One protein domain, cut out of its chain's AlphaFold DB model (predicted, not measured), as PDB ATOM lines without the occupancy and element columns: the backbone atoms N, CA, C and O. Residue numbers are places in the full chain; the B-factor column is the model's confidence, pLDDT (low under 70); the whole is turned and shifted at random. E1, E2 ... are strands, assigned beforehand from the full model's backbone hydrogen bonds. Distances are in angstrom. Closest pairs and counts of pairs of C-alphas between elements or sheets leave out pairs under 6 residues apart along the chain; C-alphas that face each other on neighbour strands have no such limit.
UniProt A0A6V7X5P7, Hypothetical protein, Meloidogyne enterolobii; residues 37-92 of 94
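This is residues 37 to 92 of the 94 residues of the protein "Hypothetical protein" of Meloidogyne enterolobii (UniProt A0A6V7X5P7). Residues 37 to 50, with no named element, turn back into a long two-stranded hairpin, E1 and E2, which makes the length; after E2 the link folds back to a small second hairpin, E3 and E4. Residues 37 to 38 pair briefly, antiparallel, with residues 55 to 56 of E1. The printed part has 56 residues, no named helix and four named strands in two antiparallel sheets, E1 - E2 and E3 - E4; it is all strand, with under half of the residues in named elements. It is loose, with a radius of gyration of the C-alphas of 13.0 A and spans of 35 by 23 by 19 A.

E1, residues 51 to 58, and E2, residues 63 to 71, form an antiparallel hairpin at 158 degrees; N 55 and O 66 are within hydrogen-bond range at 2.8 A. E3, residues 81 to 83, and E4, residues 89 to 91, form another at 138 degrees, with N 82 and O 90 at 2.9 A. E2 and E3 are only just apart, their closest C-alphas 8.5 A from each other.

E1 begins at C-alpha 51 (17.693, 4.559, 90.553) and is 23.3 A long; E2 is 25.3 A. E4 ends at C-alpha 91 (16.684, 15.664, 69.879).

The two C-alphas farthest apart, of Gln 46 and Ser 60, are 38.1 A apart. The printed part has no cut and no long link; pLDDT is under 70 at residues 60 to 61.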
ATOM      1  N   PHE A  37      10.055  -0.514  75.742       85.94
ATOM      2  CA  PHE A  37      11.358  -1.079  76.072       85.94
ATOM      3  C   PHE A  37      11.874  -0.389  77.323       85.94
ATOM      4  O   PHE A  37      11.972   0.832  77.340       85.94
ATOM      5  N   SER A  38      12.224  -1.158  78.348       88.88
ATOM      6  CA  SER A  38      12.866  -0.626  79.552       88.88
ATOM      7  C   SER A  38      14.335  -1.027  79.572       88.88
ATOM      8  O   SER A  38      14.669  -2.192  79.347       88.88
ATOM      9  N   SER A  39      15.217  -0.070  79.843       91.75
ATOM     10  CA  SER A  39      16.631  -0.347  80.066       91.75
ATOM     11  C   SER A  39      16.841  -1.107  81.378       91.75
ATOM     12  O   SER A  39      15.957  -1.203  82.230       91.75
ATOM     13  N   LYS A  40      18.071  -1.581  81.605       92.31
ATOM     14  CA  LYS A  40      18.500  -1.915  82.969       92.31
ATOM     15  C   LYS A  40      18.455  -0.658  83.845       92.31
ATOM     16  O   LYS A  40      18.662   0.454  83.349       92.31
ATOM     17  N   LYS A  41      18.236  -0.855  85.145       93.94
ATOM     18  CA  LYS A  41      18.342   0.213  86.144       93.94
ATOM     19  C   LYS A  41      19.744   0.794  86.144       93.94
ATOM     20  O   LYS A  41      20.725   0.049  86.107       93.94
ATOM     21  N   PHE A  42      19.821   2.107  86.260       92.12
ATOM     22  CA  PHE A  42      21.074   2.827  86.353       92.12
ATOM     23  C   PHE A  42      21.077   3.813  87.515       92.12
ATOM     24  O   PHE A  42      20.031   4.216  88.028       92.12
ATOM     25  N   TYR A  43      22.285   4.184  87.927       90.88
ATOM     26  CA  TYR A  43      22.545   4.956  89.133       90.88
ATOM     27  C   TYR A  43      23.541   6.060  88.805       90.88
ATOM     28  O   TYR A  43      24.537   5.822  88.122       90.88
ATOM     29  N   ASN A  44      23.300   7.253  89.337       88.31
ATOM     30  CA  ASN A  44      24.307   8.301  89.339       88.31
ATOM     31  C   ASN A  44      25.267   8.028  90.517       88.31
ATOM     32  O   ASN A  44      24.782   7.837  91.637       88.31
ATOM     33  N   PRO A  45      26.599   8.019  90.320       86.31
ATOM     34  CA  PRO A  45      27.565   7.790  91.399       86.31
ATOM     35  C   PRO A  45      27.416   8.729  92.605       86.31
ATOM     36  O   PRO A  45      27.712   8.315  93.728       86.31
ATOM     37  N   GLN A  46      26.930   9.954  92.379       87.62
ATOM     38  CA  GLN A  46      26.620  10.942  93.414       87.62
ATOM     39  C   GLN A  46      25.348  10.592  94.207       87.62
ATOM     40  O   GLN A  46      25.233  10.942  95.378       87.62
ATOM     41  N   TYR A  47      24.408   9.867  93.599       89.12
ATOM     42  CA  TYR A  47      23.092   9.550  94.159       89.12
ATOM     43  C   TYR A  47      22.837   8.038  94.159       89.12
ATOM     44  O   TYR A  47      21.881   7.552  93.561       89.12
ATOM     45  N   ARG A  48      23.693   7.275  94.847       87.25
ATOM     46  CA  ARG A  48      23.681   5.794  94.821       87.25
ATOM     47  C   ARG A  48      22.380   5.150  95.303       87.25
ATOM     48  O   ARG A  48      22.118   3.987  95.010       87.25
ATOM     49  N   SER A  49      21.590   5.874  96.087       90.62
ATOM     50  CA  SER A  49      20.333   5.382  96.641       90.62
ATOM     51  C   SER A  49      19.137   5.588  95.699       90.62
ATOM     52  O   SER A  49      18.131   4.884  95.842       90.62
ATOM     53  N   ALA A  50      19.270   6.478  94.709       92.44
ATOM     54  CA  ALA A  50      18.288   6.717  93.659       92.44
ATOM     55  C   ALA A  50      18.607   5.883  92.410       92.44
ATOM     56  O   ALA A  50      19.768   5.706  92.045       92.44
ATOM     57  N   ALA A  51      17.565   5.368  91.760       93.81
ATOM     58  CA  ALA A  51      17.693   4.559  90.553       93.81
ATOM     59  C   ALA A  51      16.712   5.024  89.483       93.81
ATOM     60  O   ALA A  51      15.565   5.369  89.793       93.81
ATOM     61  N   TRP A  52      17.144   4.949  88.230       94.56
ATOM     62  CA  TRP A  52      16.350   5.335  87.070       94.56
ATOM     63  C   TRP A  52      16.373   4.254  85.990       94.56
ATOM     64  O   TRP A  52      17.263   3.402  85.955       94.56
ATOM     65  N   GLU A  53      15.374   4.292  85.118       94.38
ATOM     66  CA  GLU A  53      15.244   3.462  83.923       94.38
ATOM     67  C   GLU A  53      14.934   4.362  82.727       94.38
ATOM     68  O   GLU A  53      14.158   5.313  82.840       94.38
ATOM     69  N   LEU A  54      15.522   4.047  81.575       92.31
ATOM     70  CA  LEU A  54      15.158   4.647  80.301       92.31
ATOM     71  C   LEU A  54      14.052   3.794  79.678       92.31
ATOM     72  O   LEU A  54      14.198   2.576  79.564       92.31
ATOM     73  N   ARG A  55      12.947   4.429  79.289       89.88
ATOM     74  CA  ARG A  55      11.824   3.784  78.611       89.88
ATOM     75  C   ARG A  55      11.674   4.336  77.209       89.88
ATOM     76  O   ARG A  55      11.635   5.548  77.034       89.88
ATOM     77  N   VAL A  56      11.571   3.451  76.226       87.62
ATOM     78  CA  VAL A  56      11.349   3.808  74.821       87.62
ATOM     79  C   VAL A  56      10.016   3.236  74.377       87.62
ATOM     80  O   VAL A  56       9.748   2.046  74.546       87.62
ATOM     81  N   TYR A  57       9.188   4.096  73.805       84.06
ATOM     82  CA  TYR A  57       7.876   3.763  73.285       84.06
ATOM     83  C   TYR A  57       7.929   3.897  71.770       84.06
ATOM     84  O   TYR A  57       8.296   4.954  71.257       84.06
ATOM     85  N   LEU A  58       7.598   2.816  71.066       78.25
ATOM     86  CA  LEU A  58       7.603   2.784  69.609       78.25
ATOM     87  C   LEU A  58       6.178   2.577  69.113       78.25
ATOM     88  O   LEU A  58       5.645   1.475  69.219       78.25
ATOM     89  N   TYR A  59       5.579   3.620  68.549       73.44
ATOM     90  CA  TYR A  59       4.291   3.528  67.872       73.44
ATOM     91  C   TYR A  59       4.471   3.703  66.361       73.44
ATOM     92  O   TYR A  59       5.545   4.063  65.871       73.44
ATOM     93  N   SER A  60       3.423   3.398  65.598       66.25
ATOM     94  CA  SER A  60       3.437   3.526  64.136       66.25
ATOM     95  C   SER A  60       3.678   4.968  63.678       66.25
ATOM     96  O   SER A  60       4.367   5.171  62.682       66.25
ATOM     97  N   SER A  61       3.154   5.949  64.417       69.44
ATOM     98  CA  SER A  61       3.244   7.375  64.087       69.44
ATOM     99  C   SER A  61       4.206   8.167  64.970       69.44
ATOM    100  O   SER A  61       4.806   9.113  64.477       69.44
ATOM    101  N   ASN A  62       4.390   7.776  66.236       71.19
ATOM    102  CA  ASN A  62       5.170   8.537  67.212       71.19
ATOM    103  C   ASN A  62       6.107   7.622  68.003       71.19
ATOM    104  O   ASN A  62       5.687   6.608  68.555       71.19
ATOM    105  N   ASN A  63       7.374   8.010  68.109       78.38
ATOM    106  CA  ASN A  63       8.321   7.367  69.011       78.38
ATOM    107  C   ASN A  63       8.767   8.406  70.032       78.38
ATOM    108  O   ASN A  63       9.145   9.509  69.649       78.38
ATOM    109  N   TYR A  64       8.762   8.053  71.310       83.81
ATOM    110  CA  TYR A  64       9.268   8.929  72.360       83.81
ATOM    111  C   TYR A  64       9.998   8.117  73.420       83.81
ATOM    112  O   TYR A  64       9.811   6.903  73.562       83.81
ATOM    113  N   ALA A  65      10.861   8.796  74.165       87.56
ATOM    114  CA  ALA A  65      11.633   8.202  75.238       87.56
ATOM    115  C   ALA A  65      11.438   9.002  76.524       87.56
ATOM    116  O   ALA A  65      11.308  10.223  76.500       87.56
ATOM    117  N   THR A  66      11.423   8.309  77.656       90.44
ATOM    118  CA  THR A  66      11.275   8.921  78.976       90.44
ATOM    119  C   THR A  66      12.275   8.326  79.955       90.44
ATOM    120  O   THR A  66      12.651   7.160  79.857       90.44
ATOM    121  N   ILE A  67      12.702   9.126  80.930       91.75
ATOM    122  CA  ILE A  67      13.474   8.640  82.075       91.75
ATOM    123  C   ILE A  67      12.517   8.538  83.254       91.75
ATOM    124  O   ILE A  67      11.887   9.520  83.643       91.75
ATOM    125  N   VAL A  68      12.412   7.344  83.829       92.31
ATOM    126  CA  VAL A  68      11.548   7.072  84.976       92.31
ATOM    127  C   VAL A  68      12.406   6.813  86.198       92.31
ATOM    128  O   VAL A  68      13.349   6.028  86.164       92.31
ATOM    129  N   GLN A  69      12.059   7.461  87.302       93.06
ATOM    130  CA  GLN A  69      12.670   7.199  88.592       93.06
ATOM    131  C   GLN A  69      11.971   6.021  89.264       93.06
ATOM    132  O   GLN A  69      10.773   6.070  89.527       93.06
ATOM    133  N   VAL A  70      12.722   4.954  89.534       93.75
ATOM    134  CA  VAL A  70      12.173   3.678  90.029       93.75
ATOM    135  C   VAL A  70      12.518   3.396  91.486       93.75
ATOM    136  O   VAL A  70      11.998   2.452  92.076       93.75
ATOM    137  N   LYS A  71      13.396   4.204  92.088       92.69
ATOM    138  CA  LYS A  71      13.725   4.132  93.512       92.69
ATOM    139  C   LYS A  71      14.075   5.514  94.047       92.69
ATOM    140  O   LYS A  71      14.907   6.184  93.444       92.69
ATOM    141  N   GLN A  72      13.469   5.853  95.192       89.62
ATOM    142  CA  GLN A  72      13.680   7.058  96.007       89.62
ATOM    143  C   GLN A  72      13.597   8.371  95.230       89.62
ATOM    144  O   GLN A  72      14.519   8.691  94.501       89.62
ATOM    145  N   THR A  73      12.558   9.172  95.454       89.62
ATOM    146  CA  THR A  73      12.341  10.455  94.768       89.62
ATOM    147  C   THR A  73      13.474  11.459  94.996       89.62
ATOM    148  O   THR A  73      13.889  11.699  96.128       89.62
ATOM    149  N   LEU A  74      13.943  12.083  93.914       90.44
ATOM    150  CA  LEU A  74      15.022  13.067  93.912       90.44
ATOM    151  C   LEU A  74      14.815  14.032  92.743       90.44
ATOM    152  O   LEU A  74      14.492  13.603  91.640       90.44
ATOM    153  N   LYS A  75      15.031  15.328  92.967       88.19
ATOM    154  CA  LYS A  75      15.029  16.315  91.882       88.19
ATOM    155  C   LYS A  75      16.422  16.389  91.271       88.19
ATOM    156  O   LYS A  75      17.357  16.824  91.934       88.19
ATOM    157  N   VAL A  76      16.545  15.975  90.016       87.06
ATOM    158  CA  VAL A  76      17.785  16.039  89.235       87.06
ATOM    159  C   VAL A  76      17.473  16.492  87.813       87.06
ATOM    160  O   VAL A  76      16.370  16.275  87.310       87.06
ATOM    161  N   LYS A  77      18.444  17.142  87.170       87.62
ATOM    162  CA  LYS A  77      18.348  17.514  85.760       87.62
ATOM    163  C   LYS A  77      18.766  16.324  84.901       87.62
ATOM    164  O   LYS A  77      19.817  15.736  85.145       87.62
ATOM    165  N   PHE A  78      17.969  16.025  83.884       87.94
ATOM    166  CA  PHE A  78      18.313  15.064  82.845       87.94
ATOM    167  C   PHE A  78      18.469  15.762  81.506       87.94
ATOM    168  O   PHE A  78      17.820  16.771  81.236       87.94
ATOM    169  N   GLU A  79      19.312  15.178  80.669       89.44
ATOM    170  CA  GLU A  79      19.383  15.467  79.250       89.44
ATOM    171  C   GLU A  79      19.192  14.143  78.517       89.44
ATOM    172  O   GLU A  79      19.865  13.158  78.824       89.44
ATOM    173  N   LEU A  80      18.220  14.111  77.611       89.50
ATOM    174  CA  LEU A  80      17.840  12.919  76.869       89.50
ATOM    175  C   LEU A  80      17.858  13.245  75.381       89.50
ATOM    176  O   LEU A  80      17.267  14.231  74.952       89.50
ATOM    177  N   TYR A  81      18.538  12.406  74.614       90.06
ATOM    178  CA  TYR A  81      18.643  12.517  73.167       90.06
ATOM    179  C   TYR A  81      18.821  11.128  72.553       90.06
ATOM    180  O   TYR A  81      19.215  10.178  73.233       90.06
ATOM    181  N   ALA A  82      18.527  11.022  71.263       89.75
ATOM    182  CA  ALA A  82      18.885   9.880  70.441       89.75
ATOM    183  C   ALA A  82      20.213  10.153  69.725       89.75
ATOM    184  O   ALA A  82      20.651  11.300  69.614       89.75
ATOM    185  N   LEU A  83      20.846   9.092  69.235       90.88
ATOM    186  CA  LEU A  83      21.990   9.180  68.336       90.88
ATOM    187  C   LEU A  83      21.589   8.604  66.977       90.88
ATOM    188  O   LEU A  83      20.924   7.565  66.925       90.88
ATOM    189  N   ASP A  84      21.974   9.270  65.892       88.19
ATOM    190  CA  ASP A  84      21.793   8.741  64.543       88.19
ATOM    191  C   ASP A  84      22.834   7.651  64.208       88.19
ATOM    192  O   ASP A  84      23.679   7.275  65.023       88.19
ATOM    193  N   ALA A  85      22.791   7.129  62.980       86.44
ATOM    194  CA  ALA A  85      23.725   6.096  62.528       86.44
ATOM    195  C   ALA A  85      25.202   6.549  62.492       86.44
ATOM    196  O   ALA A  85      26.092   5.704  62.415       86.44
ATOM    197  N   ARG A  86      25.469   7.860  62.527       91.56
ATOM    198  CA  ARG A  86      26.809   8.460  62.573       91.56
ATOM    199  C   ARG A  86      27.245   8.791  64.003       91.56
ATOM    200  O   ARG A  86      28.393   9.173  64.197       91.56
ATOM    201  N   GLY A  87      26.369   8.594  64.990       88.62
ATOM    202  CA  GLY A  87      26.612   8.959  66.381       88.62
ATOM    203  C   GLY A  87      26.329  10.432  66.679       88.62
ATOM    204  O   GLY A  87      26.735  10.916  67.733       88.62
ATOM    205  N   GLU A  88      25.642  11.140  65.782       93.12
ATOM    206  CA  GLU A  88      25.266  12.537  65.976       93.12
ATOM    207  C   GLU A  88      23.989  12.646  66.806       93.12
ATOM    208  O   GLU A  88      23.068  11.831  66.692       93.12
ATOM    209  N   ARG A  89      23.931  13.673  67.655       91.81
ATOM    210  CA  ARG A  89      22.781  13.929  68.520       91.81
ATOM    211  C   ARG A  89      21.545  14.277  67.692       91.81
ATOM    212  O   ARG A  89      21.561  15.206  66.892       91.81
ATOM    213  N   VAL A  90      20.442  13.603  67.999       87.88
ATOM    214  CA  VAL A  90      19.099  13.915  67.510       87.88
ATOM    215  C   VAL A  90      18.196  14.154  68.712       87.88
ATOM    216  O   VAL A  90      18.055  13.289  69.581       87.88
ATOM    217  N   ASP A  91      17.590  15.336  68.784       81.81
ATOM    218  CA  ASP A  91      16.684  15.664  69.879       81.81
ATOM    219  C   ASP A  91      15.397  14.839  69.786       81.81
ATOM    220  O   ASP A  91      14.775  14.718  68.727       81.81
ATOM    221  N   ILE A  92      15.005  14.255  70.919       73.69
ATOM    222  CA  ILE A  92      13.742  13.534  71.058       73.69
ATOM    223  C   ILE A  92      12.715  14.555  71.534       73.69
ATOM    224  O   ILE A  92      12.764  14.996  72.684       73.69
TER     225      ILE A  92